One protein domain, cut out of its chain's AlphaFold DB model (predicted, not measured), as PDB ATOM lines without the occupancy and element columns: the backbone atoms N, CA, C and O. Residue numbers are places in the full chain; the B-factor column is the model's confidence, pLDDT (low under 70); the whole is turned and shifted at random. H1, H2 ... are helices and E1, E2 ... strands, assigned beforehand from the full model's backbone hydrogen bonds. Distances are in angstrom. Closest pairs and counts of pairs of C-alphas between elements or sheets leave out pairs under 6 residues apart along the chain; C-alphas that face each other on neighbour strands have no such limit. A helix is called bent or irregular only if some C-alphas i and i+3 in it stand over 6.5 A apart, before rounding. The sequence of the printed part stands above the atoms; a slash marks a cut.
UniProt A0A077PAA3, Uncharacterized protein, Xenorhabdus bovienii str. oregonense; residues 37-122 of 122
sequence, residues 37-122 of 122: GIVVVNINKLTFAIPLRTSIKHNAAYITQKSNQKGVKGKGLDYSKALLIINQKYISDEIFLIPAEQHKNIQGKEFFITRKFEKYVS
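Overview. This is residues 37 to 122 of the 122 residues of an uncharacterized protein of Xenorhabdus bovienii str. oregonense (UniProt A0A077PAA3). A strongly twisted sheet of five strands is built round the long, bent strand E2, with the hairpin E3 and E4 alongside one part of it and E1 and E5 on either side of the other part; helix H2 packs on this sheet, mostly on the edge strands E1 and E3. After E5 the chain makes a wide outlying arc through E6 and H1, which only grazes the sheet, before it comes back to H2. The printed part has 86 residues, with the order E1, E2, E3, E4, E5, E6, H1, H2 and a mixed class of helices and strands. The sheet is branched and its neighbour pairs are antiparallel. The whole is compact, with a radius of gyration of the C-alphas of 12.9 A and spans of 38 by 29 by 21 A.

Arrangement. E2, residues 46 to 56, bends by 77 degrees at residue 53, and its pairing is staggered. E1, residues 38 to 43, lies on one side of it and forms a hairpin with it; N 41 and O 48 are 2.9 A apart, within hydrogen-bond range. On the other side of E2 are E5, residues 83 to 85, with N 85 and O 47 at 2.8 A, and E4, residues 74 to 78, with N 53 and O 76 at 2.9 A. E3, residues 61 to 66, forms a hairpin with E4, with N 75 and O 65 at 2.8 A. H2, residues 110 to 121, is on the sheet; its closest C-alphas to E1 are those of Val 41 and Thr 114, 6.1 A, and to E3 those of Tyr 62 and Ile 113, 7.2 A. H1, residues 100 to 104, only grazes the sheet with residues 101 to 104; the closest C-alphas of E3 and H1 are those of Thr 64 and Gln 102, 6.8 A. E6, residues 91 to 95, pairs with no named strand; it is apart from E5, but only just, at 8.2 A. H1 and H2 are apart. In H1 and H2 every O i to N i+4 pair is within hydrogen-bond range.

Along the chain. E2 is 24.5 A from first to last C-alpha, H2 16.6 A and E1 15.7 A; E3 is 11.6 A, E6 10.4 A, E4 10.2 A, H1 6.3 A and E5 6.2 A. E1 begins at C-alpha 38 (129.884, 199.648, 114.489). E2 ends at C-alpha 56 (131.020, 186.547, 121.723). H2 ends at C-alpha 121 (120.277, 187.329, 107.185).

Size, cuts and confidence. The two C-alphas farthest apart, those of Lys 70 and Lys 89, are 39.2 A apart. The printed part has no cut, and it ends at Ser 122, the chain's last residue. The link from E3 to E4 is short, the other links are tight, and no link is long. The mean pLDDT of the printed part is 92.1, and no printed residue is under 70; H1 has a mean of 80.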
ATOM      1  N   GLY A  37     131.577 200.573 118.843       90.50
ATOM      2  CA  GLY A  37     132.074 200.652 117.473       90.50
ATOM      3  C   GLY A  37     131.226 199.778 116.558       90.50
ATOM      4  O   GLY A  37     131.067 198.589 116.829       90.50
ATOM      5  N   ILE A  38     130.704 200.347 115.478       93.56
ATOM      6  CA  ILE A  38     129.884 199.648 114.489       93.56
ATOM      7  C   ILE A  38     130.546 199.656 113.115       93.56
ATOM      8  O   ILE A  38     131.191 200.624 112.710       93.56
ATOM      9  N   VAL A  39     130.342 198.574 112.371       94.19
ATOM     10  CA  VAL A  39     130.545 198.539 110.923       94.19
ATOM     11  C   VAL A  39     129.201 198.725 110.241       94.19
ATOM     12  O   VAL A  39     128.218 198.097 110.624       94.19
ATOM     13  N   VAL A  40     129.178 199.544 109.193       94.69
ATOM     14  CA  VAL A  40     127.991 199.749 108.363       94.69
ATOM     15  C   VAL A  40     128.096 198.890 107.111       94.69
ATOM     16  O   VAL A  40     129.086 198.978 106.380       94.69
ATOM     17  N   VAL A  41     127.080 198.068 106.859       95.25
ATOM     18  CA  VAL A  41     126.967 197.250 105.645       95.25
ATOM     19  C   VAL A  41     125.648 197.534 104.938       95.25
ATOM     20  O   VAL A  41     124.646 197.832 105.581       95.25
ATOM     21  N   ASN A  42     125.652 197.430 103.611       94.81
ATOM     22  CA  ASN A  42     124.456 197.585 102.789       94.81
ATOM     23  C   ASN A  42     124.170 196.270 102.068       94.81
ATOM     24  O   ASN A  42     125.051 195.743 101.386       94.81
ATOM     25  N   ILE A  43     122.952 195.751 102.221       94.94
ATOM     26  CA  ILE A  43     122.482 194.507 101.596       94.94
ATOM     27  C   ILE A  43     121.076 194.770 101.072       94.94
ATOM     28  O   ILE A  43     120.211 195.183 101.835       94.94
ATOM     29  N   ASN A  44     120.833 194.552  99.777       92.69
ATOM     30  CA  ASN A  44     119.504 194.694  99.164       92.69
ATOM     31  C   ASN A  44     118.779 196.010  99.522       92.69
ATOM     32  O   ASN A  44     117.589 196.008  99.820       92.69
ATOM     33  N   LYS A  45     119.502 197.141  99.484       93.38
ATOM     34  CA  LYS A  45     119.029 198.496  99.857       93.38
ATOM     35  C   LYS A  45     118.734 198.711 101.349       93.38
ATOM     36  O   LYS A  45     118.340 199.810 101.725       93.38
ATOM     37  N   LEU A  46     118.961 197.711 102.196       96.00
ATOM     38  CA  LEU A  46     118.904 197.835 103.648       96.00
ATOM     39  C   LEU A  46     120.293 198.162 104.195       96.00
ATOM     40  O   LEU A  46     121.290 197.553 103.795       96.00
ATOM     41  N   THR A  47     120.354 199.109 105.127       96.50
ATOM     42  CA  THR A  47     121.579 199.470 105.842       96.50
ATOM     43  C   THR A  47     121.563 198.826 107.219       96.50
ATOM     44  O   THR A  47     120.607 198.992 107.971       96.50
ATOM     45  N   PHE A  48     122.637 198.128 107.576       96.12
ATOM     46  CA  PHE A  48     122.797 197.515 108.891       96.12
ATOM     47  C   PHE A  48     124.019 198.072 109.610       96.12
ATOM     48  O   PHE A  48     125.071 198.271 108.998       96.12
ATOM     49  N   ALA A  49     123.893 198.261 110.920       94.94
ATOM     50  CA  ALA A  49     125.000 198.528 111.826       94.94
ATOM     51  C   ALA A  49     125.332 197.257 112.614       94.94
ATOM     52  O   ALA A  49     124.521 196.785 113.407       94.94
ATOM     53  N   ILE A  50     126.526 196.702 112.407       95.50
ATOM     54  CA  ILE A  50     126.997 195.500 113.098       95.50
ATOM     55  C   ILE A  50     127.987 195.914 114.195       95.50
ATOM     56  O   ILE A  50     129.041 196.470 113.868       95.50
ATOM     57  N   PRO A  51     127.697 195.653 115.480       94.06
ATOM     58  CA  PRO A  51     128.545 196.096 116.578       94.06
ATOM     59  C   PRO A  51     129.777 195.214 116.786       94.06
ATOM     60  O   PRO A  51     129.738 193.988 116.653       94.06
ATOM     61  N   LEU A  52     130.863 195.847 117.222       92.56
ATOM     62  CA  LEU A  52     131.990 195.182 117.857       92.56
ATOM     63  C   LEU A  52     131.616 194.733 119.271       92.56
ATOM     64  O   LEU A  52     131.127 195.515 120.088       92.56
ATOM     65  N   ARG A  53     131.913 193.472 119.588       90.38
ATOM     66  CA  ARG A  53     131.713 192.869 120.913       90.38
ATOM     67  C   ARG A  53     132.953 192.072 121.313       90.38
ATOM     68  O   ARG A  53     133.632 191.489 120.469       90.38
ATOM     69  N   THR A  54     133.261 192.043 122.610       88.19
ATOM     70  CA  THR A  54     134.491 191.433 123.152       88.19
ATOM     71  C   THR A  54     134.300 190.042 123.766       88.19
ATOM     72  O   THR A  54     135.287 189.368 124.051       88.19
ATOM     73  N   SER A  55     133.058 189.599 123.975       90.88
ATOM     74  CA  SER A  55     132.733 188.329 124.644       90.88
ATOM     75  C   SER A  55     131.658 187.559 123.874       90.88
ATOM     76  O   SER A  55     130.570 187.277 124.373       90.88
ATOM     77  N   ILE A  56     131.945 187.265 122.605       94.88
ATOM     78  CA  ILE A  56     131.020 186.547 121.723       94.88
ATOM     79  C   ILE A  56     131.086 185.052 122.039       94.88
ATOM     80  O   ILE A  56     132.171 184.469 122.089       94.88
ATOM     81  N   LYS A  57     129.923 184.416 122.219       96.38
ATOM     82  CA  LYS A  57     129.802 182.991 122.589       96.38
ATOM     83  C   LYS A  57     129.161 182.114 121.500       96.38
ATOM     84  O   LYS A  57     129.246 180.893 121.570       96.38
ATOM     85  N   HIS A  58     128.577 182.711 120.461       95.19
ATOM     86  CA  HIS A  58     127.855 182.020 119.381       95.19
ATOM     87  C   HIS A  58     128.551 182.150 118.015       95.19
ATOM     88  O   HIS A  58     129.475 182.938 117.837       95.19
ATOM     89  N   ASN A  59     128.107 181.357 117.035       94.44
ATOM     90  CA  ASN A  59     128.677 181.345 115.679       94.44
ATOM     91  C   ASN A  59     128.196 182.494 114.783       94.44
ATOM     92  O   ASN A  59     128.818 182.737 113.754       94.44
ATOM     93  N   ALA A  60     127.119 183.192 115.156       96.19
ATOM     94  CA  ALA A  60     126.598 184.345 114.420       96.19
ATOM     95  C   ALA A  60     127.496 185.587 114.591       96.19
ATOM     96  O   ALA A  60     127.103 186.567 115.218       96.19
ATOM     97  N   ALA A  61     128.745 185.505 114.127       96.12
ATOM     98  CA  ALA A  61     129.729 186.571 114.249       96.12
ATOM     99  C   ALA A  61     130.909 186.410 113.281       96.12
ATOM    100  O   ALA A  61     131.296 185.301 112.900       96.12
ATOM    101  N   TYR A  62     131.565 187.530 112.978       95.31
ATOM    102  CA  TYR A  62     132.919 187.547 112.428       95.31
ATOM    103  C   TYR A  62     133.938 187.755 113.545       95.31
ATOM    104  O   TYR A  62     134.146 188.877 114.003       95.31
ATOM    105  N   ILE A  63     134.580 186.672 113.984       94.25
ATOM    106  CA  ILE A  63     135.606 186.717 115.031       94.25
ATOM    107  C   ILE A  63     136.916 187.263 114.456       94.25
ATOM    108  O   ILE A  63     137.533 186.630 113.600       94.25
ATOM    109  N   THR A  64     137.348 188.418 114.961       91.00
ATOM    110  CA  THR A  64     138.616 189.072 114.599       91.00
ATOM    111  C   THR A  64     139.753 188.681 115.533       91.00
ATOM    112  O   THR A  64     140.915 188.743 115.142       91.00
ATOM    113  N   GLN A  65     139.440 188.263 116.762       92.00
ATOM    114  CA  GLN A  65     140.412 187.777 117.737       92.00
ATOM    115  C   GLN A  65     139.789 186.635 118.540       92.00
ATOM    116  O   GLN A  65     138.772 186.834 119.200       92.00
ATOM    117  N   LYS A  66     140.392 185.442 118.500       94.00
ATOM    118  CA  LYS A  66     139.929 184.296 119.298       94.00
ATOM    119  C   LYS A  66     140.196 184.526 120.789       94.00
ATOM    120  O   LYS A  66     141.168 185.184 121.149       94.00
ATOM    121  N   SER A  67     139.330 183.980 121.640       94.44
ATOM    122  CA  SER A  67     139.533 183.960 123.092       94.44
ATOM    123  C   SER A  67     140.095 182.614 123.545       94.44
ATOM    124  O   SER A  67     139.762 181.580 122.970       94.44
ATOM    125  N   ASN A  68     140.903 182.637 124.606       94.56
ATOM    126  CA  ASN A  68     141.357 181.436 125.317       94.56
ATOM    127  C   ASN A  68     140.398 181.039 126.454       94.56
ATOM    128  O   ASN A  68     140.547 179.982 127.061       94.56
ATOM    129  N   GLN A  69     139.415 181.885 126.770       95.50
ATOM    130  CA  GLN A  69     138.450 181.622 127.829       95.50
ATOM    131  C   GLN A  69     137.429 180.566 127.385       95.50
ATOM    132  O   GLN A  69     136.778 180.706 126.347       95.50
ATOM    133  N   LYS A  70     137.227 179.538 128.217       94.88
ATOM    134  CA  LYS A  70     136.232 178.484 127.975       94.88
ATOM    135  C   LYS A  70     134.839 179.088 127.749       94.88
ATOM    136  O   LYS A  70     134.373 179.916 128.527       94.88
ATOM    137  N   GLY A  71     134.176 178.657 126.675       94.06
ATOM    138  CA  GLY A  71     132.829 179.112 126.315       94.06
ATOM    139  C   GLY A  71     132.756 180.497 125.661       94.06
ATOM    140  O   GLY A  71     131.662 180.927 125.303       94.06
ATOM    141  N   VAL A  72     133.885 181.187 125.462       96.19
ATOM    142  CA  VAL A  72     133.960 182.447 124.707       96.19
ATOM    143  C   VAL A  72     134.725 182.188 123.417       96.19
ATOM    144  O   VAL A  72     135.855 181.714 123.435       96.19
ATOM    145  N   LYS A  73     134.121 182.511 122.275       96.19
ATOM    146  CA  LYS A  73     134.763 182.346 120.965       96.19
ATOM    147  C   LYS A  73     135.766 183.454 120.690       96.19
ATOM    148  O   LYS A  73     136.815 183.187 120.106       96.19
ATOM    149  N   GLY A  74     135.468 184.683 121.104       95.06
ATOM    150  CA  GLY A  74     136.369 185.800 120.865       95.06
ATOM    151  C   GLY A  74     135.718 187.170 120.836       95.06
ATOM    152  O   GLY A  74     134.586 187.367 121.282       95.06
ATOM    153  N   LYS A  75     136.480 188.100 120.264       93.25
ATOM    154  CA  LYS A  75     136.072 189.459 119.924       93.25
ATOM    155  C   LYS A  75     135.807 189.541 118.428       93.25
ATOM    156  O   LYS A  75     136.458 188.842 117.646       93.25
ATOM    157  N   GLY A  76     134.876 190.389 118.024       93.81
ATOM    158  CA  GLY A  76     134.522 190.506 116.619       93.81
ATOM    159  C   GLY A  76     133.261 191.306 116.364       93.81
ATOM    160  O   GLY A  76     132.763 191.985 117.259       93.81
ATOM    161  N   LEU A  77     132.762 191.198 115.136       94.81
ATOM    162  CA  LEU A  77     131.480 191.760 114.722       94.81
ATOM    163  C   LEU A  77     130.372 190.759 115.050       94.81
ATOM    164  O   LEU A  77     130.383 189.642 114.529       94.81
ATOM    165  N   ASP A  78     129.455 191.144 115.930       95.00
ATOM    166  CA  ASP A  78     128.368 190.295 116.418       95.00
ATOM    167  C   ASP A  78     127.125 190.472 115.544       95.00
ATOM    168  O   ASP A  78     126.461 191.507 115.580       95.00
ATOM    169  N   TYR A  79     126.815 189.458 114.740       96.19
ATOM    170  CA  TYR A  79     125.718 189.536 113.779       96.19
ATOM    171  C   TYR A  79     124.353 189.464 114.461       96.19
ATOM    172  O   TYR A  79     123.405 190.078 113.984       96.19
ATOM    173  N   SER A  80     124.263 188.772 115.601       92.50
ATOM    174  CA  SER A  80     123.016 188.636 116.368       92.50
ATOM    175  C   SER A  80     122.574 189.940 117.038       92.50
ATOM    176  O   SER A  80     121.445 190.052 117.509       92.50
ATOM    177  N   LYS A  81     123.478 190.922 117.096       91.44
ATOM    178  CA  LYS A  81     123.254 192.260 117.651       91.44
ATOM    179  C   LYS A  81     123.256 193.345 116.575       91.44
ATOM    180  O   LYS A  81     123.347 194.525 116.907       91.44
ATOM    181  N   ALA A  82     123.193 192.960 115.300       94.19
ATOM    182  CA  ALA A  82     123.097 193.913 114.208       94.19
ATOM    183  C   ALA A  82     121.762 194.672 114.259       94.19
ATOM    184  O   ALA A  82     120.715 194.099 114.554       94.19
ATOM    185  N   LEU A  83     121.813 195.965 113.948       93.12
ATOM    186  CA  LEU A  83     120.658 196.858 113.930       93.12
ATOM    187  C   LEU A  83     120.329 197.250 112.494       93.12
ATOM    188  O   LEU A  83     121.233 197.585 111.727       93.12
ATOM    189  N   LEU A  84     119.043 197.244 112.141       94.62
ATOM    190  CA  LEU A  84     118.572 197.837 110.893       94.62
ATOM    191  C   LEU A  84     118.534 199.361 111.050       94.62
ATOM    192  O   LEU A  84     117.918 199.886 111.975       94.62
ATOM    193  N   ILE A  85     119.191 200.071 110.139       95.25
ATOM    194  CA  ILE A  85     119.299 201.527 110.158       95.25
ATOM    195  C   ILE A  85     118.370 202.103 109.096       95.25
ATOM    196  O   ILE A  85     118.651 202.038 107.902       95.25
ATOM    197  N   ILE A  86     117.264 202.684 109.552       95.31
ATOM    198  CA  ILE A  86     116.236 203.279 108.685       95.31
ATOM    199  C   ILE A  86     116.507 204.751 108.346       95.31
ATOM    200  O   ILE A  86     115.905 205.291 107.423       95.31
ATOM    201  N   ASN A  87     117.410 205.408 109.080       95.56
ATOM    202  CA  ASN A  87     117.768 206.806 108.868       95.56
ATOM    203  C   ASN A  87     119.283 206.998 109.006       95.56
ATOM    204  O   ASN A  87     119.877 206.583 109.999       95.56
ATOM    205  N   GLN A  88     119.909 207.657 108.025       93.00
ATOM    206  CA  GLN A  88     121.352 207.925 108.035       93.00
ATOM    207  C   GLN A  88     121.795 208.767 109.237       93.00
ATOM    208  O   GLN A  88     122.910 208.563 109.710       93.00
ATOM    209  N   LYS A  89     120.918 209.626 109.787       95.06
ATOM    210  CA  LYS A  89     121.221 210.439 110.979       95.06
ATOM    211  C   LYS A  89     121.602 209.602 112.206       95.06
ATOM    212  O   LYS A  89     122.218 210.114 113.122       95.06
ATOM    213  N   TYR A  90     121.232 208.320 112.231       94.69
ATOM    214  CA  TYR A  90     121.556 207.399 113.323       94.69
ATOM    215  C   TYR A  90     123.001 206.938 113.332       94.69
ATOM    216  O   TYR A  90     123.417 206.265 114.275       94.69
ATOM    217  N   ILE A  91     123.765 207.255 112.291       93.38
ATOM    218  CA  ILE A  91     125.163 206.892 112.232       93.38
ATOM    219  C   ILE A  91     125.997 208.159 112.287       93.38
ATOM    220  O   ILE A  91     125.957 208.975 111.374       93.38
ATOM    221  N   SER A  92     126.787 208.270 113.347       91.50
ATOM    222  CA  SER A  92     127.689 209.393 113.540       91.50
ATOM    223  C   SER A  92     128.826 209.364 112.512       91.50
ATOM    224  O   SER A  92     129.309 208.292 112.118       91.50
ATOM    225  N   ASP A  93     129.298 210.548 112.124       89.12
ATOM    226  CA  ASP A  93     130.519 210.719 111.334       89.12
ATOM    227  C   ASP A  93     131.798 210.492 112.161       89.12
ATOM    228  O   ASP A  93     132.896 210.395 111.603       89.12
ATOM    229  N   GLU A  94     131.671 210.334 113.484       88.75
ATOM    230  CA  GLU A  94     132.783 209.986 114.362       88.75
ATOM    231  C   GLU A  94     133.387 208.622 114.008       88.75
ATOM    232  O   GLU A  94     132.721 207.579 114.003       88.75
ATOM    233  N   ILE A  95     134.703 208.614 113.788       87.31
ATOM    234  CA  ILE A  95     135.467 207.380 113.621       87.31
ATOM    235  C   ILE A  95     135.673 206.742 114.994       87.31
ATOM    236  O   ILE A  95     136.252 207.340 115.903       87.31
ATOM    237  N   PHE A  96     135.253 205.488 115.130       86.31
ATOM    238  CA  PHE A  96     135.522 204.705 116.326       86.31
ATOM    239  C   PHE A  96     136.914 204.069 116.238       86.31
ATOM    240  O   PHE A  96     137.175 203.207 115.395       86.31
ATOM    241  N   LEU A  97     137.811 204.500 117.122       84.38
ATOM    242  CA  LEU A  97     139.188 204.020 117.164       84.38
ATOM    243  C   LEU A  97     139.288 202.700 117.934       84.38
ATOM    244  O   LEU A  97     138.788 202.560 119.048       84.38
ATOM    245  N   ILE A  98     139.993 201.742 117.340       81.62
ATOM    246  CA  ILE A  98     140.365 200.470 117.965       81.62
ATOM    247  C   ILE A  98     141.880 200.284 117.899       81.62
ATOM    248  O   ILE A  98     142.526 200.878 117.031       81.62
ATOM    249  N   PRO A  99     142.469 199.441 118.770       83.69
ATOM    250  CA  PRO A  99     143.885 199.105 118.681       83.69
ATOM    251  C   PRO A  99     144.268 198.632 117.273       83.69
ATOM    252  O   PRO A  99     143.518 197.884 116.638       83.69
ATOM    253  N   ALA A 100     145.451 199.029 116.799       82.00
ATOM    254  CA  ALA A 100     145.897 198.783 115.424       82.00
ATOM    255  C   ALA A 100     145.852 197.296 115.023       82.00
ATOM    256  O   ALA A 100     145.497 196.964 113.893       82.00
ATOM    257  N   GLU A 101     146.153 196.389 115.953       80.00
ATOM    258  CA  GLU A 101     146.071 194.941 115.734       80.00
ATOM    259  C   GLU A 101     144.653 194.471 115.392       80.00
ATOM    260  O   GLU A 101     144.471 193.641 114.504       80.00
ATOM    261  N   GLN A 102     143.635 195.033 116.049       76.56
ATOM    262  CA  GLN A 102     142.236 194.718 115.754       76.56
ATOM    263  C   GLN A 102     141.797 195.363 114.436       76.56
ATOM    264  O   GLN A 102     141.048 194.752 113.674       76.56
ATOM    265  N   HIS A 103     142.296 196.568 114.142       81.06
ATOM    266  CA  HIS A 103     141.995 197.272 112.896       81.06
ATOM    267  C   HIS A 103     142.475 196.494 111.667       81.06
ATOM    268  O   HIS A 103     141.718 196.342 110.708       81.06
ATOM    269  N   LYS A 104     143.685 195.919 111.719       81.62
ATOM    270  CA  LYS A 104     144.250 195.092 110.635       81.62
ATOM    271  C   LYS A 104     143.351 193.917 110.236       81.62
ATOM    272  O   LYS A 104     143.329 193.540 109.070       81.62
ATOM    273  N   ASN A 105     142.578 193.372 111.176       83.12
ATOM    274  CA  ASN A 105     141.694 192.229 110.922       83.12
ATOM    275  C   ASN A 105     140.349 192.619 110.285       83.12
ATOM    276  O   ASN A 105     139.603 191.742 109.859       83.12
ATOM    277  N   ILE A 106     140.034 193.914 110.214       82.38
ATOM    278  CA  ILE A 106     138.792 194.446 109.624       82.38
ATOM    279  C   ILE A 106     139.095 195.231 108.340       82.38
ATOM    280  O   ILE A 106     138.312 195.217 107.388       82.38
ATOM    281  N   GLN A 107     140.239 195.910 108.295       84.12
ATOM    282  CA  GLN A 107     140.682 196.694 107.152       84.12
ATOM    283  C   GLN A 107     140.824 195.818 105.896       84.12
ATOM    284  O   GLN A 107     141.492 194.786 105.920       84.12
ATOM    285  N   GLY A 108     140.194 196.224 104.789       83.56
ATOM    286  CA  GLY A 108     140.267 195.490 103.520       83.56
ATOM    287  C   GLY A 108     139.432 194.203 103.489       83.56
ATOM    288  O   GLY A 108     139.591 193.389 102.578       83.56
ATOM    289  N   LYS A 109     138.579 193.963 104.496       89.38
ATOM    290  CA  LYS A 109     137.697 192.785 104.587       89.38
ATOM    291  C   LYS A 109     136.231 193.110 104.310       89.38
ATOM    292  O   LYS A 109     135.368 192.290 104.606       89.38
ATOM    293  N   GLU A 110     135.943 194.261 103.710       90.50
ATOM    294  CA  GLU A 110     134.594 194.782 103.472       90.50
ATOM    295  C   GLU A 110     133.737 193.765 102.726       90.50
ATOM    296  O   GLU A 110     132.699 193.340 103.226       90.50
ATOM    297  N   PHE A 111     134.214 193.317 101.563       91.31
ATOM    298  CA  PHE A 111     133.505 192.342 100.739       91.31
ATOM    299  C   PHE A 111     133.231 191.042 101.504       91.31
ATOM    300  O   PHE A 111     132.125 190.508 101.464       91.31
ATOM    301  N   PHE A 112     134.224 190.546 102.245       93.19
ATOM    302  CA  PHE A 112     134.114 189.296 102.992       93.19
ATOM    303  C   PHE A 112     133.126 189.395 104.161       93.19
ATOM    304  O   PHE A 112     132.315 188.490 104.358       93.19
ATOM    305  N   ILE A 113     133.188 190.488 104.925       93.44
ATOM    306  CA  ILE A 113     132.289 190.757 106.052       93.44
ATOM    307  C   ILE A 113     130.857 190.913 105.539       93.44
ATOM    308  O   ILE A 113     129.970 190.219 106.035       93.44
ATOM    309  N   THR A 114     130.641 191.730 104.502       94.88
ATOM    310  CA  THR A 114     129.314 191.921 103.896       94.88
ATOM    311  C   THR A 114     128.746 190.601 103.383       94.88
ATOM    312  O   THR A 114     127.624 190.261 103.735       94.88
ATOM    313  N   ARG A 115     129.525 189.793 102.645       95.44
ATOM    314  CA  ARG A 115     129.073 188.476 102.154       95.44
ATOM    315  C   ARG A 115     128.740 187.493 103.273       95.44
ATOM    316  O   ARG A 115     127.802 186.712 103.144       95.44
ATOM    317  N   LYS A 116     129.518 187.475 104.357       95.62
ATOM    318  CA  LYS A 116     129.220 186.603 105.501       95.62
ATOM    319  C   LYS A 116     127.966 187.036 106.244       95.62
ATOM    320  O   LYS A 116     127.237 186.168 106.708       95.62
ATOM    321  N   PHE A 117     127.763 188.339 106.395       97.06
ATOM    322  CA  PHE A 117     126.574 188.859 107.048       97.06
ATOM    323  C   PHE A 117     125.329 188.671 106.173       97.06
ATOM    324  O   PHE A 117     124.311 188.236 106.688       97.06
ATOM    325  N   GLU A 118     125.436 188.865 104.856       96.94
ATOM    326  CA  GLU A 118     124.380 188.544 103.884       96.94
ATOM    327  C   GLU A 118     123.886 187.109 104.055       96.94
ATOM    328  O   GLU A 118     122.709 186.913 104.322       96.94
ATOM    329  N   LYS A 119     124.797 186.127 104.068       96.31
ATOM    330  CA  LYS A 119     124.456 184.716 104.325       96.31
ATOM    331  C   LYS A 119     123.811 184.440 105.686       96.31
ATOM    332  O   LYS A 119     123.275 183.360 105.880       96.31
ATOM    333  N   TYR A 120     123.979 185.328 106.662       96.50
ATOM    334  CA  TYR A 120     123.379 185.167 107.985       96.50
ATOM    335  C   TYR A 120     121.934 185.681 108.025       96.50
ATOM    336  O   TYR A 120     121.141 185.164 108.808       96.50
ATOM    337  N   VAL A 121     121.601 186.682 107.206       94.31
ATOM    338  CA  VAL A 121     120.277 187.329 107.185       94.31
ATOM    339  C   VAL A 121     119.386 186.891 106.016       94.31
ATOM    340  O   VAL A 121     118.238 187.326 105.953       94.31
ATOM    341  N   SER A 122     119.904 186.068 105.096       88.69
ATOM    342  CA  SER A 122     119.183 185.437 103.978       88.69
ATOM    343  C   SER A 122     118.932 183.959 104.240       88.69
ATOM    344  O   SER A 122     117.802 183.501 103.987       88.69
TER     345      SER A 122